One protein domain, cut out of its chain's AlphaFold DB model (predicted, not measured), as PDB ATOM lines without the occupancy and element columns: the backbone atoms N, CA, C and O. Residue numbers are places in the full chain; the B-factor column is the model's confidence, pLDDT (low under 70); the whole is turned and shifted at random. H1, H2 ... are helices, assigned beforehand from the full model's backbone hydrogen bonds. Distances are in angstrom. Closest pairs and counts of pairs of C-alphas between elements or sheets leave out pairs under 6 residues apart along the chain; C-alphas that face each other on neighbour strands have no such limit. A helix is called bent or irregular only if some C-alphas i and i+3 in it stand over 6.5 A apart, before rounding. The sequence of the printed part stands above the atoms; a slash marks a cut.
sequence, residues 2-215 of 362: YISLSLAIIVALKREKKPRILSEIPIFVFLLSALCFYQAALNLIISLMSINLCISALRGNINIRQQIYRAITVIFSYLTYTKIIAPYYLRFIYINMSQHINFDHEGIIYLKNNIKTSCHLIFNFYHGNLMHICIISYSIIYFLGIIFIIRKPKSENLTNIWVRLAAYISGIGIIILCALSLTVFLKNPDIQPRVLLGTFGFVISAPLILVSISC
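What this domain is: This is residues 2 to 215 of the 362 residues of an uncharacterized protein of Acetobacter orleanensis (UniProt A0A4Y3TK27). A helix bundle with H3 in the middle: H1 and H2 pack on H3 and on each other, H4 packs on H2 and runs close to H3 without clearly touching it, and H7, H8 and H10 pack on H3 and on one another. H6 and H7 spread like a V from the turn at residues 126 to 128; H7 packs on the bundle and H6 on the short H9, while H5 lies at a far end beyond H4. The 214 printed residues hold ten named helices, H1 to H10 in order, and no named strand: the class is all helix. The whole is compact, with a radius of gyration of the C-alphas of 18.3 A and spans of 59 by 48 by 37 A.

How they stand to each other: H1, residues 2 to 13, touches H2, residues 21 to 37, at a shallow tilt of 24 degrees, a hairpin with C-alphas 4 and 34 closest at 4.9 A. The hub is H3, residues 41 to 59, touching five helices. H1 touches it the same way, with C-alphas 12 and 49 closest at 5.4 A. H2 touches it with residues 31 to 35 alone, a hairpin at a steep tilt of 39 degrees, with C-alphas 34 and 41 closest at 6.5 A. H4, residues 64 to 89, touches H2 with residues 69 to 81 alone, C-alphas 32 and 77 closest at 5.6 A. H5, residues 92 to 97, touches no helix. H6, residues 105 to 125, is apart from H3. H7, residues 129 to 151, touches H3 with residues 145 to 149 alone, C-alphas 58 and 149 closest at 6.1 A. H8, residues 161 to 179, touches H3 with 28 pairs of C-alphas within 8 A, opposite ways, Ser 50 and Gly 171 closest at 4.6 A. H7 and H8 form a hairpin, touching with residues 146 to 150 and 161 to 168 alone, C-alphas 149 and 165 closest at 7.0 A. H9, residues 182 to 185, touches residues 111 to 118 of H6 alone, C-alphas 114 and 184 closest at 5.3 A. H10, residues 193 to 212, touches H3 at a shallow tilt of 16 degrees, C-alphas 55 and 210 closest at 6.0 A. H1, H2, H3, H4, H7, H8 and H10 form an up and down bundle, each running against the one before it. Every O i to N i+4 pair is within hydrogen-bond range in H1, H3, H5, H6, H7 and H8; 10 of 13 are in H2, 19 of 22 in H4 and 12 of 16 in H10, and H9 is too short for one.

Where its parts are: H1 begins at C-alpha 2, (173.817, 118.686, 109.590). H2 is 25.2 A long from first to last C-alpha, H3 27.0 A, H4 35.8 A, H6 30.4 A, H7 32.9 A, H8 27.0 A and H10 28.7 A. H4 has a kink of 29 degrees near residue 82 and is only just irregular, with C-alphas 83 and 86 6.50 A apart. H10 has a kink of 32 degrees near residue 206 and is irregular, with C-alphas 204 and 207 7.0 A apart. It ends at C-alpha 212, (154.028, 128.417, 120.393).

The domain as a whole: The C-alphas farthest apart, of Phe 92 and Ser 155, are 59.5 A apart. The printed part has no cut, and no link is long. The mean pLDDT of the printed part is 70.6; 89 residues are under 70, among them residues 2 to 19, 121 to 135 and 187 to 215.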
ATOM      1  N   TYR A   2     174.140 118.471 108.165       51.34
ATOM      2  CA  TYR A   2     173.817 118.686 109.590       51.34
ATOM      3  C   TYR A   2     174.563 119.880 110.207       51.34
ATOM      4  O   TYR A   2     173.931 120.735 110.812       51.34
ATOM      5  N   ILE A   3     175.868 120.017 109.939       58.78
ATOM      6  CA  ILE A   3     176.676 121.170 110.387       58.78
ATOM      7  C   ILE A   3     176.106 122.490 109.844       58.78
ATOM      8  O   ILE A   3     175.880 123.427 110.599       58.78
ATOM      9  N   SER A   4     175.784 122.554 108.547       55.59
ATOM     10  CA  SER A   4     175.159 123.736 107.936       55.59
ATOM     11  C   SER A   4     173.781 124.053 108.531       55.59
ATOM     12  O   SER A   4     173.432 125.222 108.653       55.59
ATOM     13  N   LEU A   5     173.012 123.036 108.937       58.03
ATOM     14  CA  LEU A   5     171.712 123.212 109.587       58.03
ATOM     15  C   LEU A   5     171.870 123.802 110.999       58.03
ATOM     16  O   LEU A   5     171.195 124.769 111.343       58.03
ATOM     17  N   SER A   6     172.801 123.269 111.794       59.66
ATOM     18  CA  SER A   6     173.118 123.788 113.130       59.66
ATOM     19  C   SER A   6     173.605 125.237 113.069       59.66
ATOM     20  O   SER A   6     173.134 126.081 113.830       59.66
ATOM     21  N   LEU A   7     174.483 125.551 112.112       62.47
ATOM     22  CA  LEU A   7     174.964 126.914 111.880       62.47
ATOM     23  C   LEU A   7     173.834 127.865 111.455       62.47
ATOM     24  O   LEU A   7     173.757 128.982 111.962       62.47
ATOM     25  N   ALA A   8     172.920 127.414 110.590       59.34
ATOM     26  CA  ALA A   8     171.754 128.193 110.169       59.34
ATOM     27  C   ALA A   8     170.833 128.562 111.345       59.34
ATOM     28  O   ALA A   8     170.381 129.705 111.447       59.34
ATOM     29  N   ILE A   9     170.591 127.616 112.259       62.62
ATOM     30  CA  ILE A   9     169.781 127.833 113.466       62.62
ATOM     31  C   ILE A   9     170.452 128.861 114.385       62.62
ATOM     32  O   ILE A   9     169.797 129.809 114.827       62.62
ATOM     33  N   ILE A  10     171.759 128.718 114.632       65.25
ATOM     34  CA  ILE A  10     172.530 129.650 115.468       65.25
ATOM     35  C   ILE A  10     172.466 131.067 114.887       65.25
ATOM     36  O   ILE A  10     172.151 132.018 115.605       65.25
ATOM     37  N   VAL A  11     172.703 131.208 113.580       63.09
ATOM     38  CA  VAL A  11     172.673 132.499 112.879       63.09
ATOM     39  C   VAL A  11     171.297 133.161 112.963       63.09
ATOM     40  O   VAL A  11     171.200 134.345 113.293       63.09
ATOM     41  N   ALA A  12     170.220 132.419 112.704       59.50
ATOM     42  CA  ALA A  12     168.886 133.009 112.658       59.50
ATOM     43  C   ALA A  12     168.315 133.363 114.045       59.50
ATOM     44  O   ALA A  12     167.555 134.335 114.177       59.50
ATOM     45  N   LEU A  13     168.686 132.601 115.081       62.22
ATOM     46  CA  LEU A  13     168.153 132.752 116.440       62.22
ATOM     47  C   LEU A  13     169.003 133.639 117.358       62.22
ATOM     48  O   LEU A  13     168.497 134.077 118.393       62.22
ATOM     49  N   LYS A  14     170.245 133.982 116.988       66.69
ATOM     50  CA  LYS A  14     171.096 134.879 117.789       66.69
ATOM     51  C   LYS A  14     170.468 136.274 117.904       66.69
ATOM     52  O   LYS A  14     170.537 137.075 116.975       66.69
ATOM     53  N   ARG A  15     169.852 136.589 119.047       57.62
ATOM     54  CA  ARG A  15     169.281 137.912 119.357       57.62
ATOM     55  C   ARG A  15     170.213 138.678 120.293       57.62
ATOM     56  O   ARG A  15     170.435 138.253 121.420       57.62
ATOM     57  N   GLU A  16     170.701 139.833 119.856       58.38
ATOM     58  CA  GLU A  16     171.405 140.772 120.735       58.38
ATOM     59  C   GLU A  16     170.470 141.851 121.280       58.38
ATOM     60  O   GLU A  16     169.614 142.368 120.565       58.38
ATOM     61  N   LYS A  17     170.661 142.217 122.556       53.47
ATOM     62  CA  LYS A  17     169.880 143.270 123.228       53.47
ATOM     63  C   LYS A  17     170.140 144.671 122.651       53.47
ATOM     64  O   LYS A  17     169.284 145.539 122.785       53.47
ATOM     65  N   LYS A  18     171.299 144.905 122.023       60.25
ATOM     66  CA  LYS A  18     171.645 146.164 121.343       60.25
ATOM     67  C   LYS A  18     172.245 145.849 119.969       60.25
ATOM     68  O   LYS A  18     173.238 145.129 119.934       60.25
ATOM     69  N   PRO A  19     171.694 146.375 118.862       62.97
ATOM     70  CA  PRO A  19     172.223 146.109 117.529       62.97
ATOM     71  C   PRO A  19     173.591 146.779 117.366       62.97
ATOM     72  O   PRO A  19     173.715 147.994 117.543       62.97
ATOM     73  N   ARG A  20     174.616 146.002 117.019       73.81
ATOM     74  CA  ARG A  20     175.964 146.500 116.719       73.81
ATOM     75  C   ARG A  20     176.416 145.915 115.389       73.81
ATOM     76  O   ARG A  20     176.252 144.730 115.163       73.81
ATOM     77  N   ILE A  21     177.037 146.721 114.532       74.31
ATOM     78  CA  ILE A  21     177.600 146.235 113.258       74.31
ATOM     79  C   ILE A  21     178.627 145.113 113.488       74.31
ATOM     80  O   ILE A  21     178.651 144.135 112.752       74.31
ATOM     81  N   LEU A  22     179.424 145.205 114.558       74.94
ATOM     82  CA  LEU A  22     180.444 144.205 114.888       74.94
ATOM     83  C   LEU A  22     179.873 142.799 115.136       74.94
ATOM     84  O   LEU A  22     180.586 141.820 114.937       74.94
ATOM     85  N   SER A  23     178.604 142.667 115.540       74.50
ATOM     86  CA  SER A  23     178.004 141.346 115.753       74.50
ATOM     87  C   SER A  23     177.531 140.658 114.479       74.50
ATOM     88  O   SER A  23     177.270 139.452 114.513       74.50
ATOM     89  N   GLU A  24     177.519 141.375 113.356       79.31
ATOM     90  CA  GLU A  24     177.250 140.821 112.031       79.31
ATOM     91  C   GLU A  24     178.478 140.135 111.421       79.31
ATOM     92  O   GLU A  24     178.322 139.229 110.611       79.31
ATOM     93  N   ILE A  25     179.697 140.478 111.854       80.06
ATOM     94  CA  ILE A  25     180.944 139.844 111.386       80.06
ATOM     95  C   ILE A  25     180.933 138.318 111.599       80.06
ATOM     96  O   ILE A  25     181.138 137.582 110.633       80.06
ATOM     97  N   PRO A  26     180.655 137.779 112.803       79.12
ATOM     98  CA  PRO A  26     180.569 136.329 112.968       79.12
ATOM     99  C   PRO A  26     179.399 135.729 112.177       79.12
ATOM    100  O   PRO A  26     179.523 134.621 111.664       79.12
ATOM    101  N   ILE A  27     178.279 136.449 112.031       79.00
ATOM    102  CA  ILE A  27     177.123 135.993 111.241       79.00
ATOM    103  C   ILE A  27     177.506 135.841 109.764       79.00
ATOM    104  O   ILE A  27     177.182 134.823 109.157       79.00
ATOM    105  N   PHE A  28     178.243 136.807 109.215       84.19
ATOM    106  CA  PHE A  28     178.808 136.769 107.869       84.19
ATOM    107  C   PHE A  28     179.703 135.543 107.668       84.19
ATOM    108  O   PHE A  28     179.508 134.786 106.721       84.19
ATOM    109  N   VAL A  29     180.638 135.289 108.591       83.06
ATOM    110  CA  VAL A  29     181.539 134.124 108.518       83.06
ATOM    111  C   VAL A  29     180.754 132.808 108.552       83.06
ATOM    112  O   VAL A  29     181.033 131.891 107.775       83.06
ATOM    113  N   PHE A  30     179.735 132.715 109.410       81.56
ATOM    114  CA  PHE A  30     178.875 131.533 109.477       81.56
ATOM    115  C   PHE A  30     178.029 131.338 108.215       81.56
ATOM    116  O   PHE A  30     177.889 130.204 107.757       81.56
ATOM    117  N   LEU A  31     177.495 132.414 107.633       80.75
ATOM    118  CA  LEU A  31     176.775 132.388 106.357       80.75
ATOM    119  C   LEU A  31     177.679 131.915 105.219       80.75
ATOM    120  O   LEU A  31     177.285 131.033 104.458       80.75
ATOM    121  N   LEU A  32     178.900 132.445 105.140       82.75
ATOM    122  CA  LEU A  32     179.894 132.020 104.157       82.75
ATOM    123  C   LEU A  32     180.212 130.531 104.294       82.75
ATOM    124  O   LEU A  32     180.191 129.794 103.310       82.75
ATOM    125  N   SER A  33     180.451 130.081 105.526       79.88
ATOM    126  CA  SER A  33     180.738 128.677 105.825       79.88
ATOM    127  C   SER A  33     179.558 127.785 105.428       79.88
ATOM    128  O   SER A  33     179.741 126.770 104.759       79.88
ATOM    129  N   ALA A  34     178.328 128.185 105.769       73.56
ATOM    130  CA  ALA A  34     177.117 127.461 105.391       73.56
ATOM    131  C   ALA A  34     176.952 127.371 103.866       73.56
ATOM    132  O   ALA A  34     176.640 126.294 103.363       73.56
ATOM    133  N   LEU A  35     177.221 128.458 103.136       74.06
ATOM    134  CA  LEU A  35     177.190 128.496 101.671       74.06
ATOM    135  C   LEU A  35     178.237 127.581 101.028       74.06
ATOM    136  O   LEU A  35     177.945 126.941 100.019       74.06
ATOM    137  N   CYS A  36     179.421 127.467 101.634       72.75
ATOM    138  CA  CYS A  36     180.468 126.553 101.174       72.75
ATOM    139  C   CYS A  36     180.094 125.078 101.396       72.75
ATOM    140  O   CYS A  36     180.429 124.236 100.567       72.75
ATOM    141  N   PHE A  37     179.379 124.752 102.480       67.06
ATOM    142  CA  PHE A  37     178.961 123.375 102.770       67.06
ATOM    143  C   PHE A  37     177.662 122.954 102.070       67.06
ATOM    144  O   PHE A  37     177.499 121.776 101.744       67.06
ATOM    145  N   TYR A  38     176.692 123.864 101.924       66.38
ATOM    146  CA  TYR A  38     175.373 123.558 101.371       66.38
ATOM    147  C   TYR A  38     174.643 124.830 100.904       66.38
ATOM    148  O   TYR A  38     174.018 125.523 101.703       66.38
ATOM    149  N   GLN A  39     174.645 125.111  99.596       63.69
ATOM    150  CA  GLN A  39     174.014 126.314  99.020       63.69
ATOM    151  C   GLN A  39     172.518 126.453  99.362       63.69
ATOM    152  O   GLN A  39     172.048 127.548  99.668       63.69
ATOM    153  N   ALA A  40     171.767 125.346  99.401       62.12
ATOM    154  CA  ALA A  40     170.346 125.367  99.760       62.12
ATOM    155  C   ALA A  40     170.087 125.705 101.248       62.12
ATOM    156  O   ALA A  40     168.940 125.948 101.629       62.12
ATOM    157  N   ALA A  41     171.131 125.799 102.086       66.81
ATOM    158  CA  ALA A  41     171.020 126.347 103.439       66.81
ATOM    159  C   ALA A  41     170.604 127.827 103.431       66.81
ATOM    160  O   ALA A  41     169.978 128.279 104.389       66.81
ATOM    161  N   LEU A  42     170.890 128.578 102.361       73.31
ATOM    162  CA  LEU A  42     170.534 129.995 102.284       73.31
ATOM    163  C   LEU A  42     169.010 130.207 102.265       73.31
ATOM    164  O   LEU A  42     168.519 131.083 102.976       73.31
ATOM    165  N   ASN A  43     168.253 129.349 101.567       73.19
ATOM    166  CA  ASN A  43     166.786 129.394 101.608       73.19
ATOM    167  C   ASN A  43     166.260 129.211 103.044       73.19
ATOM    168  O   ASN A  43     165.354 129.922 103.482       73.19
ATOM    169  N   LEU A  44     166.837 128.262 103.790       71.19
ATOM    170  CA  LEU A  44     166.455 127.976 105.174       71.19
ATOM    171  C   LEU A  44     166.788 129.151 106.102       71.19
ATOM    172  O   LEU A  44     165.967 129.526 106.936       71.19
ATOM    173  N   ILE A  45     167.969 129.752 105.944       73.00
ATOM    174  CA  ILE A  45     168.404 130.887 106.764       73.00
ATOM    175  C   ILE A  45     167.504 132.103 106.531       73.00
ATOM    176  O   ILE A  45     167.020 132.688 107.501       73.00
ATOM    177  N   ILE A  46     167.224 132.449 105.270       76.88
ATOM    178  CA  ILE A  46     166.313 133.551 104.928       76.88
ATOM    179  C   ILE A  46     164.915 133.281 105.490       76.88
ATOM    180  O   ILE A  46     164.306 134.167 106.088       76.88
ATOM    181  N   SER A  47     164.431 132.042 105.387       74.69
ATOM    182  CA  SER A  47     163.127 131.670 105.939       74.69
ATOM    183  C   SER A  47     163.087 131.807 107.467       74.69
ATOM    184  O   SER A  47     162.147 132.392 108.007       74.69
ATOM    185  N   LEU A  48     164.108 131.324 108.186       73.75
ATOM    186  CA  LEU A  48     164.211 131.460 109.645       73.75
ATOM    187  C   LEU A  48     164.289 132.936 110.078       73.75
ATOM    188  O   LEU A  48     163.678 133.323 111.078       73.75
ATOM    189  N   MET A  49     165.016 133.771 109.330       75.69
ATOM    190  CA  MET A  49     165.071 135.217 109.572       75.69
ATOM    191  C   MET A  49     163.698 135.875 109.388       75.69
ATOM    192  O   MET A  49     163.290 136.673 110.235       75.69
ATOM    193  N   SER A  50     162.951 135.489 108.353       79.38
ATOM    194  CA  SER A  50     161.587 135.972 108.105       79.38
ATOM    195  C   SER A  50     160.599 135.541 109.188       79.38
ATOM    196  O   SER A  50     159.792 136.351 109.635       79.38
ATOM    197  N   ILE A  51     160.709 134.316 109.713       76.19
ATOM    198  CA  ILE A  51     159.930 133.890 110.889       76.19
ATOM    199  C   ILE A  51     160.250 134.773 112.098       76.19
ATOM    200  O   ILE A  51     159.346 135.234 112.798       76.19
ATOM    201  N   ASN A  52     161.535 135.028 112.348       75.00
ATOM    202  CA  ASN A  52     161.978 135.874 113.454       75.00
ATOM    203  C   ASN A  52     161.403 137.300 113.333       75.00
ATOM    204  O   ASN A  52     160.981 137.881 114.335       75.00
ATOM    205  N   LEU A  53     161.327 137.831 112.105       80.44
ATOM    206  CA  LEU A  53     160.679 139.105 111.793       80.44
ATOM    207  C   LEU A  53     159.171 139.070 112.086       80.44
ATOM    208  O   LEU A  53     158.682 139.953 112.797       80.44
ATOM    209  N   CYS A  54     158.452 138.035 111.635       79.81
ATOM    210  CA  CYS A  54     157.026 137.853 111.929       79.81
ATOM    211  C   CYS A  54     156.758 137.782 113.443       79.81
ATOM    212  O   CYS A  54     155.841 138.433 113.944       79.81
ATOM    213  N   ILE A  55     157.593 137.062 114.201       76.06
ATOM    214  CA  ILE A  55     157.485 136.968 115.667       76.06
ATOM    215  C   ILE A  55     157.687 138.340 116.314       76.06
ATOM    216  O   ILE A  55     156.936 138.726 117.213       76.06
ATOM    217  N   SER A  56     158.706 139.084 115.877       77.06
ATOM    218  CA  SER A  56     158.959 140.433 116.383       77.06
ATOM    219  C   SER A  56     157.812 141.395 116.064       77.06
ATOM    220  O   SER A  56     157.475 142.243 116.895       77.06
ATOM    221  N   ALA A  57     157.155 141.224 114.915       80.56
ATOM    222  CA  ALA A  57     155.962 141.979 114.549       80.56
ATOM    223  C   ALA A  57     154.758 141.666 115.449       80.56
ATOM    224  O   ALA A  57     154.107 142.595 115.944       80.56
ATOM    225  N   LEU A  58     154.499 140.390 115.754       76.81
ATOM    226  CA  LEU A  58     153.443 140.006 116.701       76.81
ATOM    227  C   LEU A  58     153.716 140.554 118.110       76.81
ATOM    228  O   LEU A  58     152.832 141.151 118.736       76.81
ATOM    229  N   ARG A  59     154.958 140.428 118.591       76.12
ATOM    230  CA  ARG A  59     155.364 140.908 119.921       76.12
ATOM    231  C   ARG A  59     155.414 142.437 120.021       76.12
ATOM    232  O   ARG A  59     155.227 142.958 121.114       76.12
ATOM    233  N   GLY A  60     155.561 143.155 118.907       74.00
ATOM    234  CA  GLY A  60     155.657 144.622 118.880       74.00
ATOM    235  C   GLY A  60     157.060 145.154 119.195       74.00
ATOM    236  O   GLY A  60     157.210 146.317 119.553       74.00
ATOM    237  N   ASN A  61     158.088 144.311 119.061       77.44
ATOM    238  CA  ASN A  61     159.488 144.631 119.355       77.44
ATOM    239  C   ASN A  61     160.371 144.541 118.098       77.44
ATOM    240  O   ASN A  61     161.437 143.920 118.102       77.44
ATOM    241  N   ILE A  62     159.905 145.138 116.998       79.06
ATOM    242  CA  ILE A  62     160.655 145.173 115.739       79.06
ATOM    243  C   ILE A  62     161.821 146.152 115.870       79.06
ATOM    244  O   ILE A  62     161.624 147.348 116.063       79.06
ATOM    245  N   ASN A  63     163.037 145.649 115.673       81.31
ATOM    246  CA  ASN A  63     164.227 146.472 115.511       81.31
ATOM    247  C   ASN A  63     164.610 146.543 114.027       81.31
ATOM    248  O   ASN A  63     165.346 145.689 113.532       81.31
ATOM    249  N   ILE A  64     164.100 147.552 113.316       80.06
ATOM    250  CA  ILE A  64     164.311 147.723 111.867       80.06
ATOM    251  C   ILE A  64     165.805 147.780 111.532       80.06
ATOM    252  O   ILE A  64     166.254 147.135 110.588       80.06
ATOM    253  N   ARG A  65     166.598 148.481 112.350       82.31
ATOM    254  CA  ARG A  65     168.044 148.628 112.148       82.31
ATOM    255  C   ARG A  65     168.761 147.277 112.147       82.31
ATOM    256  O   ARG A  65     169.589 147.026 111.281       82.31
ATOM    257  N   GLN A  66     168.408 146.391 113.079       81.88
ATOM    258  CA  GLN A  66     168.972 145.039 113.134       81.88
ATOM    259  C   GLN A  66     168.580 144.194 111.913       81.88
ATOM    260  O   GLN A  66     169.384 143.402 111.431       81.88
ATOM    261  N   GLN A  67     167.354 144.355 111.411       79.69
ATOM    262  CA  GLN A  67     166.887 143.620 110.234       79.69
ATOM    263  C   GLN A  67     167.590 144.086 108.957       79.69
ATOM    264  O   GLN A  67     167.984 143.253 108.148       79.69
ATOM    265  N   ILE A  68     167.821 145.397 108.816       84.19
ATOM    266  CA  ILE A  68     168.615 145.959 107.717       84.19
ATOM    267  C   ILE A  68     170.040 145.406 107.758       84.19
ATOM    268  O   ILE A  68     170.530 144.930 106.739       84.19
ATOM    269  N   TYR A  69     170.686 145.413 108.928       84.25
ATOM    270  CA  TYR A  69     172.030 144.856 109.076       84.25
ATOM    271  C   TYR A  69     172.092 143.393 108.654       84.25
ATOM    272  O   TYR A  69     172.887 143.062 107.785       84.25
ATOM    273  N   ARG A  70     171.179 142.551 109.141       79.75
ATOM    274  CA  ARG A  70     171.111 141.141 108.736       79.75
ATOM    275  C   ARG A  70     170.879 140.948 107.241       79.75
ATOM    276  O   ARG A  70     171.526 140.093 106.642       79.75
ATOM    277  N   ALA A  71     169.979 141.722 106.633       83.50
ATOM    278  CA  ALA A  71     169.718 141.642 105.198       83.50
ATOM    279  C   ALA A  71     170.977 141.982 104.387       83.50
ATOM    280  O   ALA A  71     171.346 141.237 103.480       83.50
ATOM    281  N   ILE A  72     171.678 143.055 104.768       86.62
ATOM    282  CA  ILE A  72     172.958 143.441 104.166       86.62
ATOM    283  C   ILE A  72     173.989 142.323 104.354       86.62
ATOM    284  O   ILE A  72     174.645 141.951 103.385       86.62
ATOM    285  N   THR A  73     174.095 141.733 105.549       86.75
ATOM    286  CA  THR A  73     175.017 140.622 105.830       86.75
ATOM    287  C   THR A  73     174.752 139.417 104.928       86.75
ATOM    288  O   THR A  73     175.696 138.840 104.386       86.75
ATOM    289  N   VAL A  74     173.485 139.041 104.720       84.06
ATOM    290  CA  VAL A  74     173.099 137.946 103.812       84.06
ATOM    291  C   VAL A  74     173.480 138.268 102.369       84.06
ATOM    292  O   VAL A  74     174.116 137.438 101.717       84.06
ATOM    293  N   ILE A  75     173.158 139.475 101.889       87.06
ATOM    294  CA  ILE A  75     173.491 139.920 100.526       87.06
ATOM    295  C   ILE A  75     175.008 139.909 100.319       87.06
ATOM    296  O   ILE A  75     175.490 139.318  99.354       87.06
ATOM    297  N   PHE A  76     175.776 140.491 101.242       88.62
ATOM    298  CA  PHE A  76     177.235 140.512 101.156       88.62
ATOM    299  C   PHE A  76     177.840 139.111 101.217       88.62
ATOM    300  O   PHE A  76     178.749 138.815 100.443       88.62
ATOM    301  N   SER A  77     177.339 138.232 102.091       86.94
ATOM    302  CA  SER A  77     177.820 136.844 102.180       86.94
ATOM    303  C   SER A  77     177.590 136.105 100.864       86.94
ATOM    304  O   SER A  77     178.476 135.410 100.370       86.94
ATOM    305  N   TYR A  78     176.413 136.302 100.270       83.62
ATOM    306  CA  TYR A  78     176.048 135.699  98.997       83.62
ATOM    307  C   TYR A  78     176.880 136.239  97.827       83.62
ATOM    308  O   TYR A  78     177.385 135.455  97.023       83.62
ATOM    309  N   LEU A  79     177.083 137.556  97.745       84.69
ATOM    310  CA  LEU A  79     177.937 138.179  96.728       84.69
ATOM    311  C   LEU A  79     179.391 137.720  96.858       84.69
ATOM    312  O   LEU A  79     180.012 137.358  95.864       84.69
ATOM    313  N   THR A  80     179.914 137.670  98.084       84.75
ATOM    314  CA  THR A  80     181.268 137.169  98.363       84.75
ATOM    315  C   THR A  80     181.402 135.720  97.912       84.75
ATOM    316  O   THR A  80     182.334 135.369  97.191       84.75
ATOM    317  N   TYR A  81     180.439 134.871  98.268       82.62
ATOM    318  CA  TYR A  81     180.433 133.484  97.829       82.62
ATOM    319  C   TYR A  81     180.378 133.363  96.299       82.62
ATOM    320  O   TYR A  81     181.212 132.682  95.716       82.62
ATOM    321  N   THR A  82     179.439 134.036  95.635       76.75
ATOM    322  CA  THR A  82     179.208 133.884  94.186       76.75
ATOM    323  C   THR A  82     180.289 134.517  93.311       76.75
ATOM    324  O   THR A  82     180.587 133.982  92.247       76.75
ATOM    325  N   LYS A  83     180.879 135.645  93.727       80.25
ATOM    326  CA  LYS A  83     181.885 136.377  92.938       80.25
ATOM    327  C   LYS A  83     183.321 136.010  93.277       80.25
ATOM    328  O   LYS A  83     184.181 136.166  92.420       80.25
ATOM    329  N   ILE A  84     183.579 135.557  94.502       83.19
ATOM    330  CA  ILE A  84     184.937 135.255  94.961       83.19
ATOM    331  C   ILE A  84     185.112 133.752  95.112       83.19
ATOM    332  O   ILE A  84     185.987 133.197  94.478       83.19
ATOM    333  N   ILE A  85     184.288 133.050  95.889       80.12
ATOM    334  CA  ILE A  85     184.556 131.629  96.185       80.12
ATOM    335  C   ILE A  85     184.152 130.714  95.023       80.12
ATOM    336  O   ILE A  85     184.956 129.932  94.526       80.12
ATOM    337  N   ALA A  86     182.905 130.804  94.572       73.62
ATOM    338  CA  ALA A  86     182.339 129.921  93.560       73.62
ATOM    339  C   ALA A  86     183.189 129.821  92.272       73.62
ATOM    340  O   ALA A  86     183.420 128.694  91.840       73.62
ATOM    341  N   PRO A  87     183.722 130.916  91.688       70.94
ATOM    342  CA  PRO A  87     184.476 130.841  90.434       70.94
ATOM    343  C   PRO A  87     185.804 130.081  90.532       70.94
ATOM    344  O   PRO A  87     186.210 129.465  89.553       70.94
ATOM    345  N   TYR A  88     186.478 130.104  91.688       78.38
ATOM    346  CA  TYR A  88     187.776 129.431  91.854       78.38
ATOM    347  C   TYR A  88     187.650 127.975  92.313       78.38
ATOM    348  O   TYR A  88     188.581 127.197  92.122       78.38
ATOM    349  N   TYR A  89     186.521 127.600  92.922       72.75
ATOM    350  CA  TYR A  89     186.363 126.290  93.566       72.75
ATOM    351  C   TYR A  89     185.302 125.388  92.916       72.75
ATOM    352  O   TYR A  89     185.326 124.176  93.139       72.75
ATOM    353  N   LEU A  90     184.374 125.920  92.109       65.75
ATOM    354  CA  LEU A  90     183.397 125.104  91.379       65.75
ATOM    355  C   LEU A  90     183.920 124.719  89.991       65.75
ATOM    356  O   LEU A  90     184.439 125.544  89.245       65.75
ATOM    357  N   ARG A  91     183.724 123.451  89.608       58.81
ATOM    358  CA  ARG A  91     184.010 122.975  88.244       58.81
ATOM    359  C   ARG A  91     183.145 123.722  87.220       58.81
ATOM    360  O   ARG A  91     181.974 123.987  87.488       58.81
ATOM    361  N   PHE A  92     183.681 123.940  86.016       56.47
ATOM    362  CA  PHE A  92     183.024 124.634  84.892       56.47
ATOM    363  C   PHE A  92     181.569 124.205  84.614       56.47
ATOM    364  O   PHE A  92     180.733 125.037  84.278       56.47
ATOM    365  N   ILE A  93     181.235 122.927  84.814       49.94
ATOM    366  CA  ILE A  93     179.877 122.392  84.611       49.94
ATOM    367  C   ILE A  93     178.863 123.049  85.568       49.94
ATOM    368  O   ILE A  93     177.755 123.397  85.163       49.94
ATOM    369  N   TYR A  94     179.258 123.300  86.819       55.22
ATOM    370  CA  TYR A  94     178.411 123.976  87.803       55.22
ATOM    371  C   TYR A  94     178.287 125.479  87.535       55.22
ATOM    372  O   TYR A  94     177.265 126.065  87.884       55.22
ATOM    373  N   ILE A  95     179.267 126.094  86.861       59.47
ATOM    374  CA  ILE A  95     179.218 127.514  86.481       59.47
ATOM    375  C   ILE A  95     178.032 127.765  85.540       59.47
ATOM    376  O   ILE A  95     177.250 128.677  85.794       59.47
ATOM    377  N   ASN A  96     177.816 126.902  84.539       57.50
ATOM    378  CA  ASN A  96     176.680 127.013  83.611       57.50
ATOM    379  C   ASN A  96     175.315 126.743  84.268       57.50
ATOM    380  O   ASN A  96     174.331 127.397  83.925       57.50
ATOM    381  N   MET A  97     175.247 125.821  85.234       55.62
ATOM    382  CA  MET A  97     174.016 125.547  85.995       55.62
ATOM    383  C   MET A  97     173.693 126.648  87.019       55.62
ATOM    384  O   MET A  97     172.532 126.884  87.339       55.62
ATOM    385  N   SER A  98     174.711 127.362  87.507       60.19
ATOM    386  CA  SER A  98     174.572 128.457  88.480       60.19
ATOM    387  C   SER A  98     174.296 129.832  87.858       60.19
ATOM    388  O   SER A  98     174.225 130.828  88.579       60.19
ATOM    389  N   GLN A  99     174.142 129.917  86.531       69.31
ATOM    390  CA  GLN A  99     173.895 131.193  85.863       69.31
ATOM    391  C   GLN A  99     172.531 131.760  86.248       69.31
ATOM    392  O   GLN A  99     171.491 131.127  86.045       69.31
ATOM    393  N   HIS A 100     172.542 132.991  86.745       73.62
ATOM    394  CA  HIS A 100     171.320 133.732  87.000       73.62
ATOM    395  C   HIS A 100     170.643 134.163  85.705       73.62
ATOM    396  O   HIS A 100     171.286 134.456  84.692       73.62
ATOM    397  N   ILE A 101     169.320 134.203  85.767       79.62
ATOM    398  CA  ILE A 101     168.487 134.835  84.758       79.62
ATOM    399  C   ILE A 101     168.830 136.331  84.714       79.62
ATOM    400  O   ILE A 101     168.861 136.995  85.749       79.62
ATOM    401  N   ASN A 102     169.087 136.854  83.515       81.38
ATOM    402  CA  ASN A 102     169.224 138.293  83.311       81.38
ATOM    403  C   ASN A 102     167.845 138.951  83.421       81.38
ATOM    404  O   ASN A 102     166.847 138.363  83.027       81.38
ATOM    405  N   PHE A 103     167.758 140.181  83.927       79.81
ATOM    406  CA  PHE A 103     166.487 140.917  83.976       79.81
ATOM    407  C   PHE A 103     166.168 141.594  82.630       79.81
ATOM    408  O   PHE A 103     165.927 142.797  82.567       79.81
ATOM    409  N   ASP A 104     166.193 140.814  81.551       86.12
ATOM    410  CA  ASP A 104     165.761 141.183  80.201       86.12
ATOM    411  C   ASP A 104     164.432 140.483  79.845       86.12
ATOM    412  O   ASP A 104     163.862 139.735  80.646       86.12
ATOM    413  N   HIS A 105     163.877 140.763  78.659       85.25
ATOM    414  CA  HIS A 105     162.577 140.216  78.256       85.25
ATOM    415  C   HIS A 105     162.568 138.678  78.236       85.25
ATOM    416  O   HIS A 105     161.644 138.058  78.767       85.25
ATOM    417  N   GLU A 106     163.618 138.062  77.687       83.62
ATOM    418  CA  GLU A 106     163.780 136.606  77.675       83.62
ATOM    419  C   GLU A 106     163.910 136.047  79.089       83.62
ATOM    420  O   GLU A 106     163.263 135.057  79.441       83.62
ATOM    421  N   GLY A 107     164.680 136.708  79.946       83.56
ATOM    422  CA  GLY A 107     164.830 136.313  81.330       83.56
ATOM    423  C   GLY A 107     163.528 136.359  82.124       83.56
ATOM    424  O   GLY A 107     163.246 135.440  82.893       83.56
ATOM    425  N   ILE A 108     162.664 137.349  81.887       86.00
ATOM    426  CA  ILE A 108     161.324 137.385  82.495       86.00
ATOM    427  C   ILE A 108     160.488 136.168  82.058       86.00
ATOM    428  O   ILE A 108     159.768 135.592  82.881       86.00
ATOM    429  N   ILE A 109     160.604 135.735  80.798       84.19
ATOM    430  CA  ILE A 109     159.930 134.526  80.297       84.19
ATOM    431  C   ILE A 109     160.470 133.276  81.007       84.19
ATOM    432  O   ILE A 109     159.675 132.459  81.487       84.19
ATOM    433  N   TYR A 110     161.795 133.146  81.145       81.12
ATOM    434  CA  TYR A 110     162.414 132.051  81.901       81.12
ATOM    435  C   TYR A 110     161.953 132.031  83.360       81.12
ATOM    436  O   TYR A 110     161.542 130.986  83.866       81.12
ATOM    437  N   LEU A 111     161.933 133.189  84.023       83.38
ATOM    438  CA  LEU A 111     161.501 133.310  85.412       83.38
ATOM    439  C   LEU A 111     160.036 132.886  85.574       83.38
ATOM    440  O   LEU A 111     159.706 132.108  86.471       83.38
ATOM    441  N   LYS A 112     159.156 133.342  84.673       85.69
ATOM    442  CA  LYS A 112     157.741 132.946  84.647       85.69
ATOM    443  C   LYS A 112     157.587 131.430  84.500       85.69
ATOM    444  O   LYS A 112     156.788 130.834  85.223       85.69
ATOM    445  N   ASN A 113     158.342 130.806  83.595       81.00
ATOM    446  CA  ASN A 113     158.304 129.358  83.400       81.00
ATOM    447  C   ASN A 113     158.826 128.607  84.630       81.00
ATOM    448  O   ASN A 113     158.176 127.666  85.077       81.00
ATOM    449  N   ASN A 114     159.917 129.066  85.244       78.69
ATOM    450  CA  ASN A 114     160.464 128.462  86.458       78.69
ATOM    451  C   ASN A 114     159.489 128.542  87.642       78.69
ATOM    452  O   ASN A 114     159.312 127.553  88.361       78.69
ATOM    453  N   ILE A 115     158.813 129.684  87.823       80.81
ATOM    454  CA  ILE A 115     157.753 129.846  88.831       80.81
ATOM    455  C   ILE A 115     156.596 128.893  88.527       80.81
ATOM    456  O   ILE A 115     156.160 128.165  89.415       80.81
ATOM    457  N   LYS A 116     156.115 128.860  87.277       79.81
ATOM    458  CA  LYS A 116     155.004 127.990  86.867       79.81
ATOM    459  C   LYS A 116     155.324 126.518  87.123       79.81
ATOM    460  O   LYS A 116     154.495 125.816  87.699       79.81
ATOM    461  N   THR A 117     156.519 126.070  86.746       73.44
ATOM    462  CA  THR A 117     156.996 124.704  86.986       73.44
ATOM    463  C   THR A 117     157.065 124.414  88.479       73.44
ATOM    464  O   THR A 117     156.477 123.436  88.927       73.44
ATOM    465  N   SER A 118     157.682 125.291  89.272       72.81
ATOM    466  CA  SER A 118     157.794 125.105  90.726       72.81
ATOM    467  C   SER A 118     156.419 125.027  91.392       72.81
ATOM    468  O   SER A 118     156.150 124.080  92.130       72.81
ATOM    469  N   CYS A 119     155.504 125.944  91.060       74.19
ATOM    470  CA  CYS A 119     154.116 125.905  91.523       74.19
ATOM    471  C   CYS A 119     153.418 124.604  91.119       74.19
ATOM    472  O   CYS A 119     152.752 123.992  91.944       74.19
ATOM    473  N   HIS A 120     153.580 124.147  89.877       72.19
ATOM    474  CA  HIS A 120     152.989 122.892  89.416       72.19
ATOM    475  C   HIS A 120     153.527 121.680  90.197       72.19
ATOM    476  O   HIS A 120     152.748 120.813  90.592       72.19
ATOM    477  N   LEU A 121     154.833 121.627  90.471       68.31
ATOM    478  CA  LEU A 121     155.445 120.577  91.294       68.31
ATOM    479  C   LEU A 121     154.869 120.576  92.714       68.31
ATOM    480  O   LEU A 121     154.495 119.525  93.231       68.31
ATOM    481  N   ILE A 122     154.729 121.762  93.307       68.94
ATOM    482  CA  ILE A 122     154.126 121.963  94.626       68.94
ATOM    483  C   ILE A 122     152.663 121.515  94.636       68.94
ATOM    484  O   ILE A 122     152.279 120.700  95.468       68.94
ATOM    485  N   PHE A 123     151.833 122.015  93.721       68.19
ATOM    486  CA  PHE A 123     150.406 121.689  93.693       68.19
ATOM    487  C   PHE A 123     150.169 120.199  93.513       68.19
ATOM    488  O   PHE A 123     149.320 119.625  94.193       68.19
ATOM    489  N   ASN A 124     150.953 119.561  92.647       62.47
ATOM    490  CA  ASN A 124     150.874 118.123  92.510       62.47
ATOM    491  C   ASN A 124     151.325 117.429  93.807       62.47
ATOM    492  O   ASN A 124     150.673 116.468  94.214       62.47
ATOM    493  N   PHE A 125     152.393 117.898  94.478       61.41
ATOM    494  CA  PHE A 125     152.872 117.315  95.744       61.41
ATOM    495  C   PHE A 125     151.786 117.333  96.829       61.41
ATOM    496  O   PHE A 125     151.647 116.368  97.574       61.41
ATOM    497  N   TYR A 126     150.972 118.391  96.871       58.91
ATOM    498  CA  TYR A 126     149.902 118.582  97.856       58.91
ATOM    499  C   TYR A 126     148.522 118.063  97.415       58.91
ATOM    500  O   TYR A 126     147.549 118.290  98.125       58.91
ATOM    501  N   HIS A 127     148.415 117.320  96.306       59.44
ATOM    502  CA  HIS A 127     147.136 116.845  95.744       59.44
ATOM    503  C   HIS A 127     146.415 115.758  96.580       59.44
ATOM    504  O   HIS A 127     145.462 115.140  96.115       59.44
ATOM    505  N   GLY A 128     146.874 115.484  97.806       58.06
ATOM    506  CA  GLY A 128     146.210 114.589  98.754       58.06
ATOM    507  C   GLY A 128     145.278 115.348  99.704       58.06
ATOM    508  O   GLY A 128     145.620 116.425 100.189       58.06
ATOM    509  N   ASN A 129     144.125 114.768 100.049       56.12
ATOM    510  CA  ASN A 129     143.123 115.406 100.922       56.12
ATOM    511  C   ASN A 129     143.694 115.895 102.272       56.12
ATOM    512  O   ASN A 129     143.375 116.998 102.711       56.12
ATOM    513  N   LEU A 130     144.596 115.129 102.899       57.00
ATOM    514  CA  LEU A 130     145.284 115.527 104.141       57.00
ATOM    515  C   LEU A 130     146.149 116.786 103.967       57.00
ATOM    516  O   LEU A 130     146.196 117.648 104.839       57.00
ATOM    517  N   MET A 131     146.790 116.921 102.810       61.00
ATOM    518  CA  MET A 131     147.674 118.036 102.487       61.00
ATOM    519  C   MET A 131     146.897 119.326 102.184       61.00
ATOM    520  O   MET A 131     147.342 120.415 102.557       61.00
ATOM    521  N   HIS A 132     145.696 119.220 101.608       66.94
ATOM    522  CA  HIS A 132     144.770 120.349 101.484       66.94
ATOM    523  C   HIS A 132     144.302 120.869 102.851       66.94
ATOM    524  O   HIS A 132     144.316 122.081 103.077       66.94
ATOM    525  N   ILE A 133     143.970 119.972 103.788       62.16
ATOM    526  CA  ILE A 133     143.608 120.337 105.170       62.16
ATOM    527  C   ILE A 133     144.771 121.071 105.856       62.16
ATOM    528  O   ILE A 133     144.564 122.103 106.501       62.16
ATOM    529  N   CYS A 134     146.007 120.607 105.650       62.69
ATOM    530  CA  CYS A 134     147.204 121.312 106.096       62.69
ATOM    531  C   CYS A 134     147.256 122.734 105.508       62.69
ATOM    532  O   CYS A 134     147.206 123.694 106.269       62.69
ATOM    533  N   ILE A 135     147.263 122.915 104.183       68.94
ATOM    534  CA  ILE A 135     147.350 124.253 103.554       68.94
ATOM    535  C   ILE A 135     146.263 125.214 104.063       68.94
ATOM    536  O   ILE A 135     146.553 126.379 104.363       68.94
ATOM    537  N   ILE A 136     145.025 124.732 104.194       70.88
ATOM    538  CA  ILE A 136     143.901 125.526 104.707       70.88
ATOM    539  C   ILE A 136     144.158 125.941 106.159       70.88
ATOM    540  O   ILE A 136     144.058 127.127 106.480       70.88
ATOM    541  N   SER A 137     144.549 125.006 107.029       65.06
ATOM    542  CA  SER A 137     144.831 125.315 108.439       65.06
ATOM    543  C   SER A 137     145.975 126.324 108.599       65.06
ATOM    544  O   SER A 137     145.863 127.245 109.408       65.06
ATOM    545  N   TYR A 138     147.020 126.262 107.772       69.06
ATOM    546  CA  TYR A 138     148.099 127.258 107.792       69.06
ATOM    547  C   TYR A 138     147.667 128.631 107.287       69.06
ATOM    548  O   TYR A 138     148.033 129.645 107.886       69.06
ATOM    549  N   SER A 139     146.848 128.673 106.237       74.31
ATOM    550  CA  SER A 139     146.270 129.925 105.728       74.31
ATOM    551  C   SER A 139     145.436 130.620 106.808       74.31
ATOM    552  O   SER A 139     145.562 131.831 107.009       74.31
ATOM    553  N   ILE A 140     144.665 129.843 107.578       72.75
ATOM    554  CA  ILE A 140     143.903 130.340 108.729       72.75
ATOM    555  C   ILE A 140     144.842 130.920 109.796       72.75
ATOM    556  O   ILE A 140     144.602 132.030 110.265       72.75
ATOM    557  N   ILE A 141     145.935 130.237 110.159       70.69
ATOM    558  CA  ILE A 141     146.867 130.749 111.183       70.69
ATOM    559  C   ILE A 141     147.555 132.044 110.719       70.69
ATOM    560  O   ILE A 141     147.670 132.991 111.502       70.69
ATOM    561  N   TYR A 142     147.969 132.133 109.450       75.19
ATOM    562  CA  TYR A 142     148.541 133.371 108.908       75.19
ATOM    563  C   TYR A 142     147.555 134.539 109.007       75.19
ATOM    564  O   TYR A 142     147.947 135.628 109.445       75.19
ATOM    565  N   PHE A 143     146.285 134.293 108.682       80.81
ATOM    566  CA  PHE A 143     145.209 135.275 108.794       80.81
ATOM    567  C   PHE A 143     144.928 135.675 110.251       80.81
ATOM    568  O   PHE A 143     144.797 136.863 110.557       80.81
ATOM    569  N   LEU A 144     144.934 134.715 111.182       75.69
ATOM    570  CA  LEU A 144     144.799 134.980 112.617       75.69
ATOM    571  C   LEU A 144     145.915 135.892 113.147       75.69
ATOM    572  O   LEU A 144     145.648 136.747 113.992       75.69
ATOM    573  N   GLY A 145     147.142 135.778 112.630       74.25
ATOM    574  CA  GLY A 145     148.233 136.691 112.986       74.25
ATOM    575  C   GLY A 145     147.980 138.144 112.563       74.25
ATOM    576  O   GLY A 145     148.280 139.062 113.329       74.25
ATOM    577  N   ILE A 146     147.351 138.368 111.402       81.50
ATOM    578  CA  ILE A 146     146.922 139.710 110.960       81.50
ATOM    579  C   ILE A 146     145.870 140.262 111.928       81.50
ATOM    580  O   ILE A 146     146.017 141.379 112.433       81.50
ATOM    581  N   ILE A 147     144.851 139.457 112.249       81.25
ATOM    582  CA  ILE A 147     143.800 139.832 113.207       81.25
ATOM    583  C   ILE A 147     144.410 140.177 114.570       81.25
ATOM    584  O   ILE A 147     144.023 141.174 115.180       81.25
ATOM    585  N   PHE A 148     145.383 139.391 115.041       78.81
ATOM    586  CA  PHE A 148     146.059 139.625 116.315       78.81
ATOM    587  C   PHE A 148     146.804 140.964 116.342       78.81
ATOM    588  O   PHE A 148     146.713 141.692 117.329       78.81
ATOM    589  N   ILE A 149     147.515 141.327 115.267       78.00
ATOM    590  CA  ILE A 149     148.198 142.629 115.182       78.00
ATOM    591  C   ILE A 149     147.183 143.777 115.247       78.00
ATOM    592  O   ILE A 149     147.435 144.747 115.963       78.00
ATOM    593  N   ILE A 150     146.050 143.646 114.549       82.94
ATOM    594  CA  ILE A 150     144.997 144.672 114.484       82.94
ATOM    595  C   ILE A 150     144.274 144.837 115.824       82.94
ATOM    596  O   ILE A 150     144.026 145.962 116.254       82.94
ATOM    597  N   ARG A 151     143.940 143.729 116.496       78.00
ATOM    598  CA  ARG A 151     143.170 143.732 117.752       78.00
ATOM    599  C   ARG A 151     144.012 143.972 119.005       78.00
ATOM    600  O   ARG A 151     143.440 144.112 120.083       78.00
ATOM    601  N   LYS A 152     145.346 144.006 118.903       73.00
ATOM    602  CA  LYS A 152     146.211 144.220 120.072       73.00
ATOM    603  C   LYS A 152     145.933 145.611 120.677       73.00
ATOM    604  O   LYS A 152     146.012 146.598 119.942       73.00
ATOM    605  N   PRO A 153     145.623 145.714 121.983       61.69
ATOM    606  CA  PRO A 153     145.297 146.989 122.617       61.69
ATOM    607  C   PRO A 153     146.457 147.985 122.482       61.69
ATOM    608  O   PRO A 153     147.623 147.623 122.629       61.69
ATOM    609  N   LYS A 154     146.127 149.254 122.200       61.50
ATOM    610  CA  LYS A 154     147.076 150.354 121.931       61.50
ATOM    611  C   LYS A 154     147.908 150.794 123.153       61.50
ATOM    612  O   LYS A 154     148.618 151.787 123.057       61.50
ATOM    613  N   SER A 155     147.809 150.113 124.297       51.00
ATOM    614  CA  SER A 155     148.268 150.649 125.587       51.00
ATOM    615  C   SER A 155     149.771 150.529 125.856       51.00
ATOM    616  O   SER A 155     150.225 151.004 126.888       51.00
ATOM    617  N   GLU A 156     150.564 149.949 124.955       53.31
ATOM    618  CA  GLU A 156     152.021 149.867 125.109       53.31
ATOM    619  C   GLU A 156     152.716 150.409 123.853       53.31
ATOM    620  O   GLU A 156     152.657 149.811 122.776       53.31
ATOM    621  N   ASN A 157     153.384 151.560 123.978       55.06
ATOM    622  CA  ASN A 157     154.311 152.083 122.968       55.06
ATOM    623  C   ASN A 157     155.355 150.991 122.625       55.06
ATOM    624  O   ASN A 157     155.878 150.338 123.524       55.06
ATOM    625  N   LEU A 158     155.685 150.706 121.355       57.00
ATOM    626  CA  LEU A 158     156.834 151.371 120.708       57.00
ATOM    627  C   LEU A 158     156.929 151.216 119.169       57.00
ATOM    628  O   LEU A 158     157.882 151.718 118.581       57.00
ATOM    629  N   THR A 159     155.996 150.555 118.471       62.38
ATOM    630  CA  THR A 159     156.035 150.481 116.988       62.38
ATOM    631  C   THR A 159     154.657 150.617 116.345       62.38
ATOM    632  O   THR A 159     153.701 149.949 116.736       62.38
ATOM    633  N   ASN A 160     154.574 151.484 115.329       81.06
ATOM    634  CA  ASN A 160     153.366 151.761 114.553       81.06
ATOM    635  C   ASN A 160     152.740 150.453 114.021       81.06
ATOM    636  O   ASN A 160     153.442 149.586 113.493       81.06
ATOM    637  N   ILE A 161     151.417 150.318 114.142       83.81
ATOM    638  CA  ILE A 161     150.646 149.175 113.634       83.81
ATOM    639  C   ILE A 161     150.955 148.876 112.162       83.81
ATOM    640  O   ILE A 161     151.114 147.712 111.795       83.81
ATOM    641  N   TRP A 162     151.147 149.916 111.348       84.38
ATOM    642  CA  TRP A 162     151.486 149.793 109.931       84.38
ATOM    643  C   TRP A 162     152.861 149.166 109.711       84.38
ATOM    644  O   TRP A 162     153.016 148.316 108.840       84.38
ATOM    645  N   VAL A 163     153.844 149.505 110.549       84.25
ATOM    646  CA  VAL A 163     155.186 148.899 110.512       84.25
ATOM    647  C   VAL A 163     155.114 147.421 110.892       84.25
ATOM    648  O   VAL A 163     155.781 146.587 110.283       84.25
ATOM    649  N   ARG A 164     154.272 147.075 111.874       83.44
ATOM    650  CA  ARG A 164     154.061 145.683 112.297       83.44
ATOM    651  C   ARG A 164     153.374 144.857 111.213       83.44
ATOM    652  O   ARG A 164     153.833 143.757 110.921       83.44
ATOM    653  N   LEU A 165     152.331 145.398 110.586       85.50
ATOM    654  CA  LEU A 165     151.659 144.766 109.450       85.50
ATOM    655  C   LEU A 165     152.610 144.587 108.265       85.50
ATOM    656  O   LEU A 165     152.719 143.480 107.747       85.50
ATOM    657  N   ALA A 166     153.352 145.631 107.888       86.44
ATOM    658  CA  ALA A 166     154.314 145.563 106.792       86.44
ATOM    659  C   ALA A 166     155.404 144.509 107.049       86.44
ATOM    660  O   ALA A 166     155.703 143.705 106.167       86.44
ATOM    661  N   ALA A 167     155.959 144.448 108.265       84.12
ATOM    662  CA  ALA A 167     156.951 143.443 108.647       84.12
ATOM    663  C   ALA A 167     156.388 142.010 108.630       84.12
ATOM    664  O   ALA A 167     157.071 141.082 108.204       84.12
ATOM    665  N   TYR A 168     155.141 141.822 109.068       84.69
ATOM    666  CA  TYR A 168     154.491 140.512 109.067       84.69
ATOM    667  C   TYR A 168     154.165 140.035 107.642       84.69
ATOM    668  O   TYR A 168     154.512 138.917 107.271       84.69
ATOM    669  N   ILE A 169     153.572 140.900 106.812       86.31
ATOM    670  CA  ILE A 169     153.222 140.586 105.418       86.31
ATOM    671  C   ILE A 169     154.483 140.340 104.579       86.31
ATOM    672  O   ILE A 169     154.540 139.362 103.835       86.31
ATOM    673  N   SER A 170     155.515 141.177 104.725       84.88
ATOM    674  CA  SER A 170     156.794 140.970 104.027       84.88
ATOM    675  C   SER A 170     157.475 139.671 104.453       84.88
ATOM    676  O   SER A 170     157.943 138.930 103.591       84.88
ATOM    677  N   GLY A 171     157.466 139.336 105.748       80.94
ATOM    678  CA  GLY A 171     157.979 138.058 106.239       80.94
ATOM    679  C   GLY A 171     157.264 136.859 105.610       80.94
ATOM    680  O   GLY A 171     157.931 135.941 105.136       80.94
ATOM    681  N   ILE A 172     155.928 136.892 105.513       79.50
ATOM    682  CA  ILE A 172     155.141 135.858 104.814       79.50
ATOM    683  C   ILE A 172     155.531 135.775 103.334       79.50
ATOM    684  O   ILE A 172     155.776 134.681 102.829       79.50
ATOM    685  N   GLY A 173     155.629 136.914 102.645       80.38
ATOM    686  CA  GLY A 173     156.016 136.957 101.234       80.38
ATOM    687  C   GLY A 173     157.393 136.336 100.986       80.38
ATOM    688  O   GLY A 173     157.546 135.519 100.079       80.38
ATOM    689  N   ILE A 174     158.379 136.648 101.832       79.75
ATOM    690  CA  ILE A 174     159.728 136.070 101.740       79.75
ATOM    691  C   ILE A 174     159.697 134.562 102.004       79.75
ATOM    692  O   ILE A 174     160.384 133.812 101.313       79.75
ATOM    693  N   ILE A 175     158.900 134.108 102.976       76.12
ATOM    694  CA  ILE A 175     158.713 132.679 103.247       76.12
ATOM    695  C   ILE A 175     158.158 131.981 101.993       76.12
ATOM    696  O   ILE A 175     158.756 131.010 101.539       76.12
ATOM    697  N   ILE A 176     157.092 132.505 101.377       75.31
ATOM    698  CA  ILE A 176     156.501 131.947 100.145       75.31
ATOM    699  C   ILE A 176     157.522 131.916  98.996       75.31
ATOM    700  O   ILE A 176     157.635 130.908  98.301       75.31
ATOM    701  N   LEU A 177     158.307 132.980  98.820       75.31
ATOM    702  CA  LEU A 177     159.372 133.014  97.811       75.31
ATOM    703  C   LEU A 177     160.450 131.955  98.078       75.31
ATOM    704  O   LEU A 177     160.887 131.276  97.154       75.31
ATOM    705  N   CYS A 178     160.840 131.755  99.340       73.88
ATOM    706  CA  CYS A 178     161.767 130.685  99.711       73.88
ATOM    707  C   CYS A 178     161.152 129.291  99.504       73.88
ATOM    708  O   CYS A 178     161.892 128.354  99.207       73.88
ATOM    709  N   ALA A 179     159.823 129.145  99.600       67.00
ATOM    710  CA  ALA A 179     159.095 127.910  99.288       67.00
ATOM    711  C   ALA A 179     159.303 127.470  97.836       67.00
ATOM    712  O   ALA A 179     159.520 126.292  97.570       67.00
ATOM    713  N   LEU A 180     159.285 128.434  96.913       66.94
ATOM    714  CA  LEU A 180     159.557 128.208  95.493       66.94
ATOM    715  C   LEU A 180     161.034 127.883  95.218       66.94
ATOM    716  O   LEU A 180     161.356 127.448  94.119       66.94
ATOM    717  N   SER A 181     161.901 128.022  96.228       69.12
ATOM    718  CA  SER A 181     163.359 127.964  96.157       69.12
ATOM    719  C   SER A 181     163.984 129.095  95.335       69.12
ATOM    720  O   SER A 181     163.531 129.451  94.249       69.12
ATOM    721  N   LEU A 182     165.121 129.614  95.808       70.50
ATOM    722  CA  LEU A 182     165.925 130.581  95.053       70.50
ATOM    723  C   LEU A 182     166.466 130.034  93.722       70.50
ATOM    724  O   LEU A 182     166.900 130.813  92.877       70.50
ATOM    725  N   THR A 183     166.392 128.719  93.496       71.06
ATOM    726  CA  THR A 183     166.733 128.097  92.207       71.06
ATOM    727  C   THR A 183     165.857 128.586  91.057       71.06
ATOM    728  O   THR A 183     166.279 128.501  89.912       71.06
ATOM    729  N   VAL A 184     164.681 129.160  91.330       75.50
ATOM    730  CA  VAL A 184     163.803 129.761  90.311       75.50
ATOM    731  C   VAL A 184     164.477 130.901  89.537       75.50
ATOM    732  O   VAL A 184     164.132 131.137  88.381       75.50
ATOM    733  N   PHE A 185     165.476 131.564  90.127       76.25
ATOM    734  CA  PHE A 185     166.240 132.639  89.485       76.25
ATOM    735  C   PHE A 185     167.408 132.146  88.613       76.25
ATOM    736  O   PHE A 185     168.210 132.964  88.156       76.25
ATOM    737  N   LEU A 186     167.543 130.835  88.401       74.44
ATOM    738  CA  LEU A 186     168.597 130.239  87.578       74.44
ATOM    739  C   LEU A 186     168.093 129.961  86.159       74.44
ATOM    740  O   LEU A 186     166.949 129.549  85.977       74.44
ATOM    741  N   LYS A 187     168.954 130.153  85.153       69.50
ATOM    742  CA  LYS A 187     168.632 129.840  83.746       69.50
ATOM    743  C   LYS A 187     168.322 128.355  83.552       69.50
ATOM    744  O   LYS A 187     167.402 128.017  82.822       69.50
ATOM    745  N   ASN A 188     169.061 127.494  84.251       66.56
ATOM    746  CA  ASN A 188     168.875 126.047  84.263       66.56
ATOM    747  C   ASN A 188     168.631 125.597  85.709       66.56
ATOM    748  O   ASN A 188     169.581 125.217  86.395       66.56
ATOM    749  N   PRO A 189     167.394 125.712  86.222       63.69
ATOM    750  CA  PRO A 189     167.119 125.379  87.608       63.69
ATOM    751  C   PRO A 189     167.281 123.870  87.820       63.69
ATOM    752  O   PRO A 189     166.512 123.066  87.298       63.69
ATOM    753  N   ASP A 190     168.264 123.480  88.628       61.19
ATOM    754  CA  ASP A 190     168.385 122.112  89.136       61.19
ATOM    755  C   ASP A 190     167.354 121.918  90.258       61.19
ATOM    756  O   ASP A 190     167.627 122.098  91.452       61.19
ATOM    757  N   ILE A 191     166.106 121.665  89.853       59.59
ATOM    758  CA  ILE A 191     164.967 121.513  90.759       59.59
ATOM    759  C   ILE A 191     165.059 120.147  91.436       59.59
ATOM    760  O   ILE A 191     164.398 119.176  91.068       59.59
ATOM    761  N   GLN A 192     165.902 120.075  92.460       55.84
ATOM    762  CA  GLN A 192     166.061 118.856  93.228       55.84
ATOM    763  C   GLN A 192     164.997 118.753  94.327       55.84
ATOM    764  O   GLN A 192     164.669 119.741  94.989       55.84
ATOM    765  N   PRO A 193     164.524 117.539  94.635       51.12
ATOM    766  CA  PRO A 193     163.512 117.296  95.666       51.12
ATOM    767  C   PRO A 193     163.949 117.817  97.028       51.12
ATOM    768  O   PRO A 193     163.160 118.425  97.734       51.12
ATOM    769  N   ARG A 194     165.236 117.664  97.366       53.28
ATOM    770  CA  ARG A 194     165.831 118.198  98.603       53.28
ATOM    771  C   ARG A 194     165.775 119.726  98.703       53.28
ATOM    772  O   ARG A 194     165.767 120.259  99.810       53.28
ATOM    773  N   VAL A 195     165.744 120.417  97.563       55.53
ATOM    774  CA  VAL A 195     165.655 121.879  97.460       55.53
ATOM    775  C   VAL A 195     164.200 122.337  97.549       55.53
ATOM    776  O   VAL A 195     163.928 123.320  98.227       55.53
ATOM    777  N   LEU A 196     163.267 121.595  96.944       54.72
ATOM    778  CA  LEU A 196     161.827 121.852  97.043       54.72
ATOM    779  C   LEU A 196     161.255 121.514  98.428       54.72
ATOM    780  O   LEU A 196     160.429 122.251  98.948       54.72
ATOM    781  N   LEU A 197     161.681 120.408  99.041       50.50
ATOM    782  CA  LEU A 197     161.032 119.836 100.227       50.50
ATOM    783  C   LEU A 197     161.602 120.353 101.552       50.50
ATOM    784  O   LEU A 197     160.875 120.412 102.544       50.50
ATOM    785  N   GLY A 198     162.864 120.801 101.566       50.56
ATOM    786  CA  GLY A 198     163.475 121.440 102.736       50.56
ATOM    787  C   GLY A 198     162.884 122.819 103.060       50.56
ATOM    788  O   GLY A 198     162.784 123.189 104.228       50.56
ATOM    789  N   THR A 199     162.445 123.570 102.049       52.31
ATOM    790  CA  THR A 199     161.811 124.890 102.197       52.31
ATOM    791  C   THR A 199     160.298 124.802 102.349       52.31
ATOM    792  O   THR A 199     159.735 125.567 103.131       52.31
ATOM    793  N   PHE A 200     159.634 123.838 101.700       52.88
ATOM    794  CA  PHE A 200     158.181 123.667 101.829       52.88
ATOM    795  C   PHE A 200     157.727 123.237 103.224       52.88
ATOM    796  O   PHE A 200     156.777 123.808 103.761       52.88
ATOM    797  N   GLY A 201     158.428 122.283 103.851       51.03
ATOM    798  CA  GLY A 201     158.130 121.879 105.231       51.03
ATOM    799  C   GLY A 201     158.293 123.033 106.229       51.03
ATOM    800  O   GLY A 201     157.591 123.107 107.236       51.03
ATOM    801  N   PHE A 202     159.165 123.992 105.907       52.38
ATOM    802  CA  PHE A 202     159.466 125.139 106.749       52.38
ATOM    803  C   PHE A 202     158.437 126.276 106.613       52.38
ATOM    804  O   PHE A 202     157.965 126.806 107.621       52.38
ATOM    805  N   VAL A 203     158.020 126.581 105.378       51.50
ATOM    806  CA  VAL A 203     156.949 127.543 105.021       51.50
ATOM    807  C   VAL A 203     155.631 127.231 105.710       51.50
ATOM    808  O   VAL A 203     154.869 128.123 106.093       51.50
ATOM    809  N   ILE A 204     155.407 125.940 105.896       49.59
ATOM    810  CA  ILE A 204     154.247 125.385 106.551       49.59
ATOM    811  C   ILE A 204     154.403 125.394 108.085       49.59
ATOM    812  O   ILE A 204     153.457 125.713 108.785       49.59
ATOM    813  N   SER A 205     155.594 125.148 108.638       51.09
ATOM    814  CA  SER A 205     155.831 125.164 110.100       51.09
ATOM    815  C   SER A 205     155.924 126.566 110.744       51.09
ATOM    816  O   SER A 205     155.796 126.712 111.963       51.09
ATOM    817  N   ALA A 206     156.121 127.619 109.945       52.88
ATOM    818  CA  ALA A 206     156.286 129.002 110.406       52.88
ATOM    819  C   ALA A 206     155.148 129.560 111.297       52.88
ATOM    820  O   ALA A 206     155.447 130.240 112.288       52.88
ATOM    821  N   PRO A 207     153.862 129.260 111.038       50.69
ATOM    822  CA  PRO A 207     152.741 129.704 111.867       50.69
ATOM    823  C   PRO A 207     152.653 128.992 113.224       50.69
ATOM    824  O   PRO A 207     152.215 129.579 114.210       50.69
ATOM    825  N   LEU A 208     153.116 127.746 113.317       50.06
ATOM    826  CA  LEU A 208     153.100 126.971 114.562       50.06
ATOM    827  C   LEU A 208     154.149 127.486 115.558       50.06
ATOM    828  O   LEU A 208     153.887 127.563 116.760       50.06
ATOM    829  N   ILE A 209     155.291 127.974 115.062       52.34
ATOM    830  CA  ILE A 209     156.269 128.694 115.890       52.34
ATOM    831  C   ILE A 209     155.667 130.020 116.401       52.34
ATOM    832  O   ILE A 209     155.829 130.348 117.579       52.34
ATOM    833  N   LEU A 210     154.902 130.743 115.570       49.38
ATOM    834  CA  LEU A 210     154.207 131.987 115.951       49.38
ATOM    835  C   LEU A 210     153.165 131.773 117.073       49.38
ATOM    836  O   LEU A 210     153.064 132.609 117.978       49.38
ATOM    837  N   VAL A 211     152.450 130.642 117.068       50.03
ATOM    838  CA  VAL A 211     151.492 130.248 118.124       50.03
ATOM    839  C   VAL A 211     152.207 129.758 119.388       50.03
ATOM    840  O   VAL A 211     151.865 130.185 120.492       50.03
ATOM    841  N   SER A 212     153.257 128.940 119.250       48.81
ATOM    842  CA  SER A 212     154.028 128.417 120.393       48.81
ATOM    843  C   SER A 212     154.678 129.517 121.238       48.81
ATOM    844  O   SER A 212     154.857 129.387 122.439       48.81
ATOM    845  N   ILE A 213     154.980 130.658 120.632       49.28
ATOM    846  CA  ILE A 213     155.607 131.791 121.307       49.28
ATOM    847  C   ILE A 213     154.594 132.670 122.060       49.28
ATOM    848  O   ILE A 213     154.989 133.432 122.947       49.28
ATOM    849  N   SER A 214     153.309 132.558 121.723       49.56
ATOM    850  CA  SER A 214     152.265 133.508 122.127       49.56
ATOM    851  C   SER A 214     151.206 132.902 123.062       49.56
ATOM    852  O   SER A 214     150.325 133.625 123.523       49.56
ATOM    853  N   CYS A 215     151.274 131.598 123.357       51.75
ATOM    854  CA  CYS A 215     150.231 130.866 124.087       51.75
ATOM    855  C   CYS A 215     150.768 130.057 125.286       51.75
ATOM    856  O   CYS A 215     151.965 129.801 125.400       51.75
TER     857      CYS A 215